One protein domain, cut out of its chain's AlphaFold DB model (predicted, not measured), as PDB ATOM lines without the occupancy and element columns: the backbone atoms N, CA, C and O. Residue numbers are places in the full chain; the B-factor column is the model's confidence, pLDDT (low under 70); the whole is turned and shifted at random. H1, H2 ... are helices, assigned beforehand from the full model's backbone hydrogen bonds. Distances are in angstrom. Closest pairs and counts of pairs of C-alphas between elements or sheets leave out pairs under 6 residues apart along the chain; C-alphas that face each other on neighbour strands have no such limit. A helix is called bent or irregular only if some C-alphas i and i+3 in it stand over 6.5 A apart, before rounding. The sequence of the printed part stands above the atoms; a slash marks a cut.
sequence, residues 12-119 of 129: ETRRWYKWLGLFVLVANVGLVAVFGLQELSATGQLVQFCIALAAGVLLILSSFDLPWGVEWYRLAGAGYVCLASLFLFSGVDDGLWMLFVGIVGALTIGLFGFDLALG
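This is residues 12 to 119 of the 129 residues of an uncharacterized protein of Haladaptatus sp. R4 (UniProt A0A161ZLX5). Beside the longest helix, H1, stand H3, H4 and H5 in a bent row, each running against the one before, with short H2 at the turn between H1 and H3. H1, H3 and H4 make an up-and-down bundle, and H5 packs on H4. The 108 printed residues, with five named helices and no named strand, are all helix in class and compact: radius of gyration of the C-alphas 14.5 A, spans 40 by 29 by 24 A.

Start at H1, residues 12 to 35; its residues 17 to 28 alone touch H3, residues 43 to 61, closest at C-alphas 21 and 56, 3.9 A. H3 forms a hairpin with H4, residues 72 to 90, closest at C-alphas 55 and 79, 4.2 A. H4 forms another with H5, residues 96 to 117, at a shallow tilt of 14 degrees, closest at C-alphas 77 and 113, 3.9 A. H2, residues 37 to 40, is close to but not clearly touching H3, closest at C-alphas 40 and 46, 5.3 A. In H3, H4 and H5 every O i to N i+4 pair is within hydrogen-bond range, in H1 19 of 20; H2 is too short.

Find C-alpha 12 at (144.120, 215.861, 272.127); H1 runs 34.1 A from there. H5, 30.6 A, ends at C-alpha 117, (138.752, 230.828, 262.124).

The printed part has no cut and no long link. Look for pLDDT under 70 at residues 12 to 14, 39 to 41, 89 to 94 and 119.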
ATOM      1  N   GLU A  12     145.131 215.712 271.079       54.19
ATOM      2  CA  GLU A  12     144.120 215.861 272.127       54.19
ATOM      3  C   GLU A  12     143.155 217.018 271.845       54.19
ATOM      4  O   GLU A  12     141.959 216.891 272.112       54.19
ATOM      5  N   THR A  13     143.624 218.107 271.224       63.78
ATOM      6  CA  THR A  13     142.788 219.288 270.953       63.78
ATOM      7  C   THR A  13     141.700 218.998 269.920       63.78
ATOM      8  O   THR A  13     140.537 219.318 270.167       63.78
ATOM      9  N   ARG A  14     142.007 218.289 268.818       68.50
ATOM     10  CA  ARG A  14     140.980 217.866 267.838       68.50
ATOM     11  C   ARG A  14     139.924 216.943 268.450       68.50
ATOM     12  O   ARG A  14     138.742 217.061 268.130       68.50
ATOM     13  N   ARG A  15     140.332 216.033 269.343       75.00
ATOM     14  CA  ARG A  15     139.410 215.135 270.062       75.00
ATOM     15  C   ARG A  15     138.527 215.904 271.039       75.00
ATOM     16  O   ARG A  15     137.360 215.556 271.192       75.00
ATOM     17  N   TRP A  16     139.061 216.945 271.670       80.00
ATOM     18  CA  TRP A  16     138.311 217.777 272.604       80.00
ATOM     19  C   TRP A  16     137.149 218.513 271.930       80.00
ATOM     20  O   TRP A  16     136.052 218.526 272.483       80.00
ATOM     21  N   TYR A  17     137.324 219.027 270.704       81.00
ATOM     22  CA  TYR A  17     136.224 219.672 269.968       81.00
ATOM     23  C   TYR A  17     135.068 218.718 269.664       81.00
ATOM     24  O   TYR A  17     133.910 219.116 269.773       81.00
ATOM     25  N   LYS A  18     135.357 217.438 269.393       84.25
ATOM     26  CA  LYS A  18     134.323 216.405 269.234       84.25
ATOM     27  C   LYS A  18     133.489 216.257 270.500       84.25
ATOM     28  O   LYS A  18     132.264 216.217 270.424       84.25
ATOM     29  N   TRP A  19     134.148 216.154 271.653       86.81
ATOM     30  CA  TRP A  19     133.473 216.001 272.941       86.81
ATOM     31  C   TRP A  19     132.708 217.257 273.335       86.81
ATOM     32  O   TRP A  19     131.577 217.146 273.794       86.81
ATOM     33  N   LEU A  20     133.279 218.438 273.088       84.81
ATOM     34  CA  LEU A  20     132.607 219.714 273.304       84.81
ATOM     35  C   LEU A  20     131.358 219.832 272.424       84.81
ATOM     36  O   LEU A  20     130.282 220.137 272.926       84.81
ATOM     37  N   GLY A  21     131.472 219.537 271.129       84.56
ATOM     38  CA  GLY A  21     130.338 219.562 270.210       84.56
ATOM     39  C   GLY A  21     129.264 218.540 270.582       84.56
ATOM     40  O   GLY A  21     128.082 218.873 270.599       84.56
ATOM     41  N   LEU A  22     129.661 217.324 270.975       89.94
ATOM     42  CA  LEU A  22     128.735 216.302 271.472       89.94
ATOM     43  C   LEU A  22     128.025 216.761 272.747       89.94
ATOM     44  O   LEU A  22     126.811 216.616 272.849       89.94
ATOM     45  N   PHE A  23     128.762 217.336 273.697       89.00
ATOM     46  CA  PHE A  23     128.202 217.890 274.924       89.00
ATOM     47  C   PHE A  23     127.169 218.978 274.618       89.00
ATOM     48  O   PHE A  23     126.069 218.931 275.158       89.00
ATOM     49  N   VAL A  24     127.478 219.902 273.703       86.69
ATOM     50  CA  VAL A  24     126.550 220.959 273.270       86.69
ATOM     51  C   VAL A  24     125.277 220.361 272.668       86.69
ATOM     52  O   VAL A  24     124.181 220.787 273.031       86.69
ATOM     53  N   LEU A  25     125.389 219.351 271.800       89.25
ATOM     54  CA  LEU A  25     124.219 218.687 271.216       89.25
ATOM     55  C   LEU A  25     123.381 217.962 272.271       89.25
ATOM     56  O   LEU A  25     122.164 218.136 272.307       89.25
ATOM     57  N   VAL A  26     124.016 217.179 273.146       90.94
ATOM     58  CA  VAL A  26     123.326 216.433 274.208       90.94
ATOM     59  C   VAL A  26     122.648 217.384 275.189       90.94
ATOM     60  O   VAL A  26     121.501 217.146 275.553       90.94
ATOM     61  N   ALA A  27     123.305 218.479 275.573       85.81
ATOM     62  CA  ALA A  27     122.720 219.492 276.440       85.81
ATOM     63  C   ALA A  27     121.486 220.139 275.791       85.81
ATOM     64  O   ALA A  27     120.448 220.242 276.437       85.81
ATOM     65  N   ASN A  28     121.557 220.503 274.506       84.62
ATOM     66  CA  ASN A  28     120.420 221.097 273.796       84.62
ATOM     67  C   ASN A  28     119.245 220.127 273.650       84.62
ATOM     68  O   ASN A  28     118.108 220.491 273.932       84.62
ATOM     69  N   VAL A  29     119.506 218.880 273.254       85.69
ATOM     70  CA  VAL A  29     118.459 217.851 273.158       85.69
ATOM     71  C   VAL A  29     117.878 217.535 274.537       85.69
ATOM     72  O   VAL A  29     116.667 217.393 274.668       85.69
ATOM     73  N   GLY A  30     118.719 217.470 275.573       84.62
ATOM     74  CA  GLY A  30     118.301 217.255 276.957       84.62
ATOM     75  C   GLY A  30     117.402 218.375 277.478       84.62
ATOM     76  O   GLY A  30     116.367 218.086 278.067       84.62
ATOM     77  N   LEU A  31     117.740 219.638 277.201       81.44
ATOM     78  CA  LEU A  31     116.890 220.784 277.533       81.44
ATOM     79  C   LEU A  31     115.520 220.665 276.857       81.44
ATOM     80  O   LEU A  31     114.497 220.765 277.528       81.44
ATOM     81  N   VAL A  32     115.483 220.356 275.561       84.62
ATOM     82  CA  VAL A  32     114.215 220.157 274.841       84.62
ATOM     83  C   VAL A  32     113.425 218.965 275.386       84.62
ATOM     84  O   VAL A  32     112.201 219.030 275.466       84.62
ATOM     85  N   ALA A  33     114.097 217.890 275.797       84.94
ATOM     86  CA  ALA A  33     113.442 216.729 276.392       84.94
ATOM     87  C   ALA A  33     112.842 217.028 277.779       84.94
ATOM     88  O   ALA A  33     111.796 216.479 278.112       84.94
ATOM     89  N   VAL A  34     113.485 217.892 278.574       85.50
ATOM     90  CA  VAL A  34     113.033 218.273 279.924       85.50
ATOM     91  C   VAL A  34     111.922 219.323 279.879       85.50
ATOM     92  O   VAL A  34     110.916 219.174 280.564       85.50
ATOM     93  N   PHE A  35     112.094 220.377 279.079       81.19
ATOM     94  CA  PHE A  35     111.174 221.520 279.026       81.19
ATOM     95  C   PHE A  35     110.059 221.354 277.975       81.19
ATOM     96  O   PHE A  35     108.998 221.976 278.067       81.19
ATOM     97  N   GLY A  36     110.250 220.448 277.014       76.19
ATOM     98  CA  GLY A  36     109.299 220.150 275.947       76.19
ATOM     99  C   GLY A  36     109.373 221.125 274.767       76.19
ATOM    100  O   GLY A  36     109.858 222.248 274.870       76.19
ATOM    101  N   LEU A  37     108.835 220.703 273.616       77.00
ATOM    102  CA  LEU A  37     108.832 221.492 272.369       77.00
ATOM    103  C   LEU A  37     107.972 222.766 272.436       77.00
ATOM    104  O   LEU A  37     108.091 223.645 271.590       77.00
ATOM    105  N   GLN A  38     107.092 222.868 273.427       73.06
ATOM    106  CA  GLN A  38     106.238 224.035 273.654       73.06
ATOM    107  C   GLN A  38     107.041 225.297 274.020       73.06
ATOM    108  O   GLN A  38     106.668 226.396 273.611       73.06
ATOM    109  N   GLU A  39     108.200 225.125 274.660       69.19
ATOM    110  CA  GLU A  39     109.177 226.188 274.954       69.19
ATOM    111  C   GLU A  39     110.056 226.548 273.741       69.19
ATOM    112  O   GLU A  39     110.984 227.333 273.852       69.19
ATOM    113  N   LEU A  40     109.807 225.966 272.563       64.50
ATOM    114  CA  LEU A  40     110.413 226.390 271.289       64.50
ATOM    115  C   LEU A  40     109.431 227.198 270.430       64.50
ATOM    116  O   LEU A  40     109.720 227.500 269.272       64.50
ATOM    117  N   SER A  41     108.254 227.527 270.969       67.38
ATOM    118  CA  SER A  41     107.199 228.229 270.233       67.38
ATOM    119  C   SER A  41     107.554 229.683 269.910       67.38
ATOM    120  O   SER A  41     107.057 230.224 268.920       67.38
ATOM    121  N   ALA A  42     108.445 230.311 270.684       76.88
ATOM    122  CA  ALA A  42     108.950 231.635 270.363       76.88
ATOM    123  C   ALA A  42     110.059 231.551 269.302       76.88
ATOM    124  O   ALA A  42     111.055 230.841 269.459       76.88
ATOM    125  N   THR A  43     109.940 232.363 268.247       79.75
ATOM    126  CA  THR A  43     110.915 232.437 267.143       79.75
ATOM    127  C   THR A  43     112.359 232.617 267.632       79.75
ATOM    128  O   THR A  43     113.278 232.050 267.049       79.75
ATOM    129  N   GLY A  44     112.571 233.366 268.722       76.19
ATOM    130  CA  GLY A  44     113.898 233.574 269.312       76.19
ATOM    131  C   GLY A  44     114.527 232.295 269.875       76.19
ATOM    132  O   GLY A  44     115.693 232.020 269.598       76.19
ATOM    133  N   GLN A  45     113.754 231.481 270.597       77.94
ATOM    134  CA  GLN A  45     114.217 230.206 271.159       77.94
ATOM    135  C   GLN A  45     114.512 229.189 270.050       77.94
ATOM    136  O   GLN A  45     115.504 228.467 270.116       77.94
ATOM    137  N   LEU A  46     113.708 229.187 268.981       82.69
ATOM    138  CA  LEU A  46     113.937 228.334 267.815       82.69
ATOM    139  C   LEU A  46     115.242 228.702 267.091       82.69
ATOM    140  O   LEU A  46     116.038 227.822 266.765       82.69
ATOM    141  N   VAL A  47     115.506 229.999 266.892       83.75
ATOM    142  CA  VAL A  47     116.772 230.474 266.308       83.75
ATOM    143  C   VAL A  47     117.961 230.096 267.192       83.75
ATOM    144  O   VAL A  47     118.950 229.578 266.675       83.75
ATOM    145  N   GLN A  48     117.866 230.290 268.512       83.12
ATOM    146  CA  GLN A  48     118.908 229.859 269.449       83.12
ATOM    147  C   GLN A  48     119.160 228.351 269.342       83.12
ATOM    148  O   GLN A  48     120.299 227.927 269.179       83.12
ATOM    149  N   PHE A  49     118.110 227.535 269.331       84.75
ATOM    150  CA  PHE A  49     118.238 226.089 269.186       84.75
ATOM    151  C   PHE A  49     118.935 225.691 267.876       84.75
ATOM    152  O   PHE A  49     119.864 224.880 267.884       84.75
ATOM    153  N   CYS A  50     118.566 226.306 266.748       87.44
ATOM    154  CA  CYS A  50     119.229 226.071 265.464       87.44
ATOM    155  C   CYS A  50     120.710 226.476 265.482       87.44
ATOM    156  O   CYS A  50     121.552 225.732 264.975       87.44
ATOM    157  N   ILE A  51     121.046 227.621 266.085       88.62
ATOM    158  CA  ILE A  51     122.437 228.071 266.244       88.62
ATOM    159  C   ILE A  51     123.220 227.085 267.115       88.62
ATOM    160  O   ILE A  51     124.377 226.793 266.820       88.62
ATOM    161  N   ALA A  52     122.601 226.528 268.154       87.00
ATOM    162  CA  ALA A  52     123.244 225.566 269.037       87.00
ATOM    163  C   ALA A  52     123.505 224.217 268.381       87.00
ATOM    164  O   ALA A  52     124.591 223.652 268.536       87.00
ATOM    165  N   LEU A  53     122.553 223.738 267.579       89.38
ATOM    166  CA  LEU A  53     122.767 222.572 266.731       89.38
ATOM    167  C   LEU A  53     123.905 222.818 265.741       89.38
ATOM    168  O   LEU A  53     124.806 221.988 265.636       89.38
ATOM    169  N   ALA A  54     123.910 223.971 265.064       90.06
ATOM    170  CA  ALA A  54     124.986 224.342 264.153       90.06
ATOM    171  C   ALA A  54     126.344 224.388 264.868       90.06
ATOM    172  O   ALA A  54     127.306 223.813 264.369       90.06
ATOM    173  N   ALA A  55     126.418 224.984 266.060       88.88
ATOM    174  CA  ALA A  55     127.635 225.035 266.863       88.88
ATOM    175  C   ALA A  55     128.172 223.632 267.178       88.88
ATOM    176  O   ALA A  55     129.338 223.334 266.917       88.88
ATOM    177  N   GLY A  56     127.311 222.752 267.698       87.31
ATOM    178  CA  GLY A  56     127.681 221.383 268.049       87.31
ATOM    179  C   GLY A  56     128.131 220.567 266.836       87.31
ATOM    180  O   GLY A  56     129.156 219.889 266.891       87.31
ATOM    181  N   VAL A  57     127.414 220.685 265.715       90.75
ATOM    182  CA  VAL A  57     127.762 220.009 264.459       90.75
ATOM    183  C   VAL A  57     129.089 220.523 263.907       90.75
ATOM    184  O   VAL A  57     129.940 219.711 263.565       90.75
ATOM    185  N   LEU A  58     129.309 221.839 263.860       89.06
ATOM    186  CA  LEU A  58     130.559 222.429 263.366       89.06
ATOM    187  C   LEU A  58     131.768 222.005 264.208       89.06
ATOM    188  O   LEU A  58     132.812 221.665 263.653       89.06
ATOM    189  N   LEU A  59     131.616 221.948 265.534       87.00
ATOM    190  CA  LEU A  59     132.656 221.456 266.439       87.00
ATOM    191  C   LEU A  59     132.948 219.965 266.226       87.00
ATOM    192  O   LEU A  59     134.112 219.575 266.180       87.00
ATOM    193  N   ILE A  60     131.929 219.130 266.025       87.12
ATOM    194  CA  ILE A  60     132.132 217.708 265.711       87.12
ATOM    195  C   ILE A  60     132.806 217.543 264.347       87.12
ATOM    196  O   ILE A  60     133.750 216.768 264.218       87.12
ATOM    197  N   LEU A  61     132.342 218.280 263.338       86.31
ATOM    198  CA  LEU A  61     132.896 218.271 261.985       86.31
ATOM    199  C   LEU A  61     134.357 218.729 261.962       86.31
ATOM    200  O   LEU A  61     135.142 218.171 261.205       86.31
ATOM    201  N   SER A  62     134.744 219.660 262.838       84.69
ATOM    202  CA  SER A  62     136.139 220.090 263.000       84.69
ATOM    203  C   SER A  62     137.089 218.980 263.469       84.69
ATOM    204  O   SER A  62     138.302 219.125 263.391       84.69
ATOM    205  N   SER A  63     136.564 217.851 263.944       83.44
ATOM    206  CA  SER A  63     137.374 216.699 264.342       83.44
ATOM    207  C   SER A  63     137.604 215.693 263.212       83.44
ATOM    208  O   SER A  63     138.310 214.708 263.431       83.44
ATOM    209  N   PHE A  64     137.010 215.909 262.037       81.75
ATOM    210  CA  PHE A  64     137.142 215.035 260.875       81.75
ATOM    211  C   PHE A  64     137.860 215.746 259.729       81.75
ATOM    212  O   PHE A  64     137.675 216.944 259.513       81.75
ATOM    213  N   ASP A  65     138.630 214.986 258.954       77.81
ATOM    214  CA  ASP A  65     139.189 215.481 257.700       77.81
ATOM    215  C   ASP A  65     138.101 215.444 256.622       77.81
ATOM    216  O   ASP A  65     137.537 214.401 256.285       77.81
ATOM    217  N   LEU A  66     137.757 216.626 256.126       77.31
ATOM    218  CA  LEU A  66     136.581 216.866 255.307       77.31
ATOM    219  C   LEU A  66     136.997 217.056 253.831       77.31
ATOM    220  O   LEU A  66     137.884 217.860 253.548       77.31
ATOM    221  N   PRO A  67     136.324 216.412 252.851       75.19
ATOM    222  CA  PRO A  67     136.726 216.403 251.428       75.19
ATOM    223  C   PRO A  67     136.581 217.736 250.653       75.19
ATOM    224  O   PRO A  67     136.803 217.782 249.449       75.19
ATOM    225  N   TRP A  68     136.203 218.826 251.315       80.81
ATOM    226  CA  TRP A  68     135.731 220.101 250.755       80.81
ATOM    227  C   TRP A  68     136.807 221.195 250.861       80.81
ATOM    228  O   TRP A  68     136.535 222.359 250.585       80.81
ATOM    229  N   GLY A  69     138.028 220.841 251.288       72.44
ATOM    230  CA  GLY A  69     139.158 221.771 251.383       72.44
ATOM    231  C   GLY A  69     139.010 222.846 252.466       72.44
ATOM    232  O   GLY A  69     139.681 223.873 252.404       72.44
ATOM    233  N   VAL A  70     138.124 222.642 253.446       78.06
ATOM    234  CA  VAL A  70     137.983 223.541 254.597       78.06
ATOM    235  C   VAL A  70     138.861 223.035 255.729       78.06
ATOM    236  O   VAL A  70     138.712 221.903 256.184       78.06
ATOM    237  N   GLU A  71     139.760 223.893 256.197       81.25
ATOM    238  CA  GLU A  71     140.657 223.568 257.298       81.25
ATOM    239  C   GLU A  71     139.877 223.397 258.606       81.25
ATOM    240  O   GLU A  71     138.970 224.174 258.923       81.25
ATOM    241  N   TRP A  72     140.236 222.369 259.373       79.88
ATOM    242  CA  TRP A  72     139.514 221.934 260.569       79.88
ATOM    243  C   TRP A  72     139.321 223.066 261.591       79.88
ATOM    244  O   TRP A  72     138.243 223.224 262.167       79.88
ATOM    245  N   TYR A  73     140.330 223.922 261.761       77.75
ATOM    246  CA  TYR A  73     140.294 225.038 262.702       77.75
ATOM    247  C   TYR A  73     139.294 226.124 262.281       77.75
ATOM    248  O   TYR A  73     138.757 226.834 263.128       77.75
ATOM    249  N   ARG A  74     138.971 226.240 260.986       82.38
ATOM    250  CA  ARG A  74     137.961 227.193 260.501       82.38
ATOM    251  C   ARG A  74     136.566 226.767 260.929       82.38
ATOM    252  O   ARG A  74     135.763 227.604 261.332       82.38
ATOM    253  N   LEU A  75     136.313 225.461 260.902       84.25
ATOM    254  CA  LEU A  75     135.063 224.865 261.372       84.25
ATOM    255  C   LEU A  75     134.942 224.941 262.891       84.25
ATOM    256  O   LEU A  75     133.893 225.343 263.393       84.25
ATOM    257  N   ALA A  76     136.022 224.636 263.617       83.56
ATOM    258  CA  ALA A  76     136.048 224.804 265.065       83.56
ATOM    259  C   ALA A  76     135.760 226.266 265.439       83.56
ATOM    260  O   ALA A  76     134.901 226.531 266.276       83.56
ATOM    261  N   GLY A  77     136.400 227.220 264.758       83.50
ATOM    262  CA  GLY A  77     136.247 228.649 265.016       83.50
ATOM    263  C   GLY A  77     134.825 229.134 264.755       83.50
ATOM    264  O   GLY A  77     134.241 229.809 265.600       83.50
ATOM    265  N   ALA A  78     134.220 228.702 263.644       85.81
ATOM    266  CA  ALA A  78     132.808 228.953 263.362       85.81
ATOM    267  C   ALA A  78     131.891 228.378 264.457       85.81
ATOM    268  O   ALA A  78     130.974 229.061 264.910       85.81
ATOM    269  N   GLY A  79     132.181 227.169 264.952       85.50
ATOM    270  CA  GLY A  79     131.470 226.570 266.084       85.50
ATOM    271  C   GLY A  79     131.549 227.413 267.366       85.50
ATOM    272  O   GLY A  79     130.532 227.626 268.026       85.50
ATOM    273  N   TYR A  80     132.724 227.966 267.686       85.06
ATOM    274  CA  TYR A  80     132.904 228.892 268.813       85.06
ATOM    275  C   TYR A  80     132.140 230.208 268.638       85.06
ATOM    276  O   TYR A  80     131.553 230.704 269.597       85.06
ATOM    277  N   VAL A  81     132.093 230.765 267.426       86.12
ATOM    278  CA  VAL A  81     131.304 231.976 267.140       86.12
ATOM    279  C   VAL A  81     129.804 231.710 267.319       86.12
ATOM    280  O   VAL A  81     129.086 232.543 267.883       86.12
ATOM    281  N   CYS A  82     129.324 230.531 266.918       87.06
ATOM    282  CA  CYS A  82     127.948 230.118 267.188       87.06
ATOM    283  C   CYS A  82     127.686 229.977 268.700       87.06
ATOM    284  O   CYS A  82     126.673 230.481 269.182       87.06
ATOM    285  N   LEU A  83     128.612 229.387 269.467       83.81
ATOM    286  CA  LEU A  83     128.514 229.324 270.933       83.81
ATOM    287  C   LEU A  83     128.474 230.708 271.589       83.81
ATOM    288  O   LEU A  83     127.641 230.950 272.458       83.81
ATOM    289  N   ALA A  84     129.337 231.629 271.163       84.12
ATOM    290  CA  ALA A  84     129.346 232.999 271.668       84.12
ATOM    291  C   ALA A  84     128.000 233.698 271.433       84.12
ATOM    292  O   ALA A  84     127.478 234.374 272.318       84.12
ATOM    293  N   SER A  85     127.412 233.478 270.255       82.50
ATOM    294  CA  SER A  85     126.110 234.041 269.900       82.50
ATOM    295  C   SER A  85     125.008 233.538 270.840       82.50
ATOM    296  O   SER A  85     124.189 234.334 271.288       82.50
ATOM    297  N   LEU A  86     125.018 232.254 271.219       79.06
ATOM    298  CA  LEU A  86     124.057 231.703 272.187       79.06
ATOM    299  C   LEU A  86     124.119 232.393 273.547       79.06
ATOM    300  O   LEU A  86     123.081 232.742 274.103       79.06
ATOM    301  N   PHE A  87     125.328 232.614 274.067       74.06
ATOM    302  CA  PHE A  87     125.505 233.276 275.358       74.06
ATOM    303  C   PHE A  87     124.945 234.703 275.347       74.06
ATOM    304  O   PHE A  87     124.278 235.089 276.306       74.06
ATOM    305  N   LEU A  88     125.134 235.449 274.250       74.38
ATOM    306  CA  LEU A  88     124.583 236.803 274.099       74.38
ATOM    307  C   LEU A  88     123.054 236.826 274.103       74.38
ATOM    308  O   LEU A  88     122.466 237.743 274.667       74.38
ATOM    309  N   PHE A  89     122.411 235.832 273.490       69.06
ATOM    310  CA  PHE A  89     120.952 235.786 273.423       69.06
ATOM    311  C   PHE A  89     120.291 235.189 274.675       69.06
ATOM    312  O   PHE A  89     119.110 235.443 274.891       69.06
ATOM    313  N   SER A  90     121.019 234.427 275.502       67.06
ATOM    314  CA  SER A  90     120.465 233.818 276.724       67.06
ATOM    315  C   SER A  90     120.407 234.758 277.936       67.06
ATOM    316  O   SER A  90     119.543 234.596 278.783       67.06
ATOM    317  N   GLY A  91     121.299 235.754 278.022       58.81
ATOM    318  CA  GLY A  91     121.478 236.565 279.236       58.81
ATOM    319  C   GLY A  91     120.630 237.836 279.330       58.81
ATOM    320  O   GLY A  91     120.877 238.641 280.220       58.81
ATOM    321  N   VAL A  92     119.691 238.068 278.407       59.34
ATOM    322  CA  VAL A  92     118.959 239.350 278.311       59.34
ATOM    323  C   VAL A  92     117.995 239.566 279.485       59.34
ATOM    324  O   VAL A  92     117.789 240.711 279.887       59.34
ATOM    325  N   ASP A  93     117.481 238.485 280.077       62.62
ATOM    326  CA  ASP A  93     116.475 238.542 281.149       62.62
ATOM    327  C   ASP A  93     117.048 238.287 282.557       62.62
ATOM    328  O   ASP A  93     116.377 238.537 283.561       62.62
ATOM    329  N   ASP A  94     118.310 237.860 282.657       62.91
ATOM    330  CA  ASP A  94     119.001 237.656 283.929       62.91
ATOM    331  C   ASP A  94     119.716 238.953 284.331       62.91
ATOM    332  O   ASP A  94     120.531 239.483 283.577       62.91
ATOM    333  N   GLY A  95     119.397 239.498 285.510       71.62
ATOM    334  CA  GLY A  95     119.785 240.852 285.942       71.62
ATOM    335  C   GLY A  95     121.237 241.279 285.649       71.62
ATOM    336  O   GLY A  95     122.138 240.457 285.527       71.62
ATOM    337  N   LEU A  96     121.481 242.598 285.605       77.81
ATOM    338  CA  LEU A  96     122.682 243.265 285.050       77.81
ATOM    339  C   LEU A  96     124.049 242.583 285.270       77.81
ATOM    340  O   LEU A  96     124.905 242.638 284.389       77.81
ATOM    341  N   TRP A  97     124.279 241.957 286.426       77.94
ATOM    342  CA  TRP A  97     125.512 241.216 286.702       77.94
ATOM    343  C   TRP A  97     125.679 239.971 285.819       77.94
ATOM    344  O   TRP A  97     126.750 239.740 285.261       77.94
ATOM    345  N   MET A  98     124.620 239.178 285.668       73.50
ATOM    346  CA  MET A  98     124.627 237.947 284.882       73.50
ATOM    347  C   MET A  98     124.687 238.256 283.385       73.50
ATOM    348  O   MET A  98     125.462 237.625 282.667       73.50
ATOM    349  N   LEU A  99     124.005 239.322 282.955       77.62
ATOM    350  CA  LEU A  99     124.178 239.910 281.629       77.62
ATOM    351  C   LEU A  99     125.643 240.304 281.369       77.62
ATOM    352  O   LEU A  99     126.198 239.952 280.330       77.62
ATOM    353  N   PHE A 100     126.303 240.995 282.306       80.81
ATOM    354  CA  PHE A 100     127.704 241.399 282.149       80.81
ATOM    355  C   PHE A 100     128.645 240.193 282.024       80.81
ATOM    356  O   PHE A 100     129.467 240.146 281.109       80.81
ATOM    357  N   VAL A 101     128.499 239.191 282.898       80.88
ATOM    358  CA  VAL A 101     129.281 237.946 282.828       80.88
ATOM    359  C   VAL A 101     129.024 237.213 281.508       80.88
ATOM    360  O   VAL A 101     129.977 236.764 280.868       80.88
ATOM    361  N   GLY A 102     127.768 237.149 281.063       79.31
ATOM    362  CA  GLY A 102     127.378 236.551 279.788       79.31
ATOM    363  C   GLY A 102     128.017 237.254 278.591       79.31
ATOM    364  O   GLY A 102     128.589 236.590 277.729       79.31
ATOM    365  N   ILE A 103     128.009 238.590 278.569       82.31
ATOM    366  CA  ILE A 103     128.637 239.393 277.510       82.31
ATOM    367  C   ILE A 103     130.153 239.186 277.494       82.31
ATOM    368  O   ILE A 103     130.722 238.921 276.436       82.31
ATOM    369  N   VAL A 104     130.822 239.279 278.646       84.81
ATOM    370  CA  VAL A 104     132.281 239.098 278.729       84.81
ATOM    371  C   VAL A 104     132.675 237.681 278.306       84.81
ATOM    372  O   VAL A 104     133.617 237.504 277.529       84.81
ATOM    373  N   GLY A 105     131.930 236.670 278.757       82.44
ATOM    374  CA  GLY A 105     132.126 235.278 278.358       82.44
ATOM    375  C   GLY A 105     131.941 235.083 276.854       82.44
ATOM    376  O   GLY A 105     132.831 234.551 276.189       82.44
ATOM    377  N   ALA A 106     130.840 235.585 276.296       84.06
ATOM    378  CA  ALA A 106     130.561 235.510 274.868       84.06
ATOM    379  C   ALA A 106     131.628 236.209 274.022       84.06
ATOM    380  O   ALA A 106     132.079 235.649 273.027       84.06
ATOM    381  N   LEU A 107     132.078 237.399 274.423       85.31
ATOM    382  CA  LEU A 107     133.147 238.112 273.726       85.31
ATOM    383  C   LEU A 107     134.459 237.331 273.770       85.31
ATOM    384  O   LEU A 107     135.145 237.246 272.758       85.31
ATOM    385  N   THR A 108     134.790 236.711 274.902       85.12
ATOM    386  CA  THR A 108     136.015 235.909 275.034       85.12
ATOM    387  C   THR A 108     135.973 234.681 274.119       85.12
ATOM    388  O   THR A 108     136.903 234.445 273.348       85.12
ATOM    389  N   ILE A 109     134.865 233.935 274.157       84.50
ATOM    390  CA  ILE A 109     134.617 232.753 273.315       84.50
ATOM    391  C   ILE A 109     134.579 233.146 271.832       84.50
ATOM    392  O   ILE A 109     135.154 232.460 270.990       84.50
ATOM    393  N   GLY A 110     133.934 234.267 271.513       81.94
ATOM    394  CA  GLY A 110     133.789 234.783 270.158       81.94
ATOM    395  C   GLY A 110     135.119 235.238 269.575       81.94
ATOM    396  O   GLY A 110     135.454 234.840 268.466       81.94
ATOM    397  N   LEU A 111     135.914 236.009 270.324       85.19
ATOM    398  CA  LEU A 111     137.253 236.435 269.905       85.19
ATOM    399  C   LEU A 111     138.180 235.239 269.691       85.19
ATOM    400  O   LEU A 111     138.906 235.208 268.700       85.19
ATOM    401  N   PHE A 112     138.114 234.240 270.574       81.25
ATOM    402  CA  PHE A 112     138.840 232.988 270.388       81.25
ATOM    403  C   PHE A 112     138.396 232.273 269.105       81.25
ATOM    404  O   PHE A 112     139.234 231.912 268.287       81.25
ATOM    405  N   GLY A 113     137.086 232.131 268.883       82.00
ATOM    406  CA  GLY A 113     136.532 231.510 267.680       82.00
ATOM    407  C   GLY A 113     136.891 232.241 266.386       82.00
ATOM    408  O   GLY A 113     137.261 231.599 265.405       82.00
ATOM    409  N   PHE A 114     136.836 233.575 266.387       84.00
ATOM    410  CA  PHE A 114     137.229 234.407 265.248       84.00
ATOM    411  C   PHE A 114     138.719 234.291 264.945       84.00
ATOM    412  O   PHE A 114     139.084 234.122 263.784       84.00
ATOM    413  N   ASP A 115     139.579 234.357 265.961       81.56
ATOM    414  CA  ASP A 115     141.017 234.193 265.756       81.56
ATOM    415  C   ASP A 115     141.339 232.791 265.237       81.56
ATOM    416  O   ASP A 115     142.058 232.660 264.247       81.56
ATOM    417  N   LEU A 116     140.720 231.755 265.813       78.88
ATOM    418  CA  LEU A 116     140.836 230.380 265.332       78.88
ATOM    419  C   LEU A 116     140.420 230.287 263.859       78.88
ATOM    420  O   LEU A 116     141.172 229.771 263.043       78.88
ATOM    421  N   ALA A 117     139.268 230.860 263.491       78.56
ATOM    422  CA  ALA A 117     138.752 230.828 262.124       78.56
ATOM    423  C   ALA A 117     139.630 231.572 261.105       78.56
ATOM    424  O   ALA A 117     139.614 231.236 259.918       78.56
ATOM    425  N   LEU A 118     140.394 232.565 261.565       80.69
ATOM    426  CA  LEU A 118     141.337 233.345 260.765       80.69
ATOM    427  C   LEU A 118     142.758 232.751 260.747       80.69
ATOM    428  O   LEU A 118     143.638 233.337 260.117       80.69
ATOM    429  N   GLY A 119     142.987 231.602 261.391       68.50
ATOM    430  CA  GLY A 119     144.280 230.908 261.388       68.50
ATOM    431  C   GLY A 119     145.152 231.135 262.629       68.50
ATOM    432  O   GLY A 119     146.352 230.894 262.573       68.50
TER     433      GLY A 119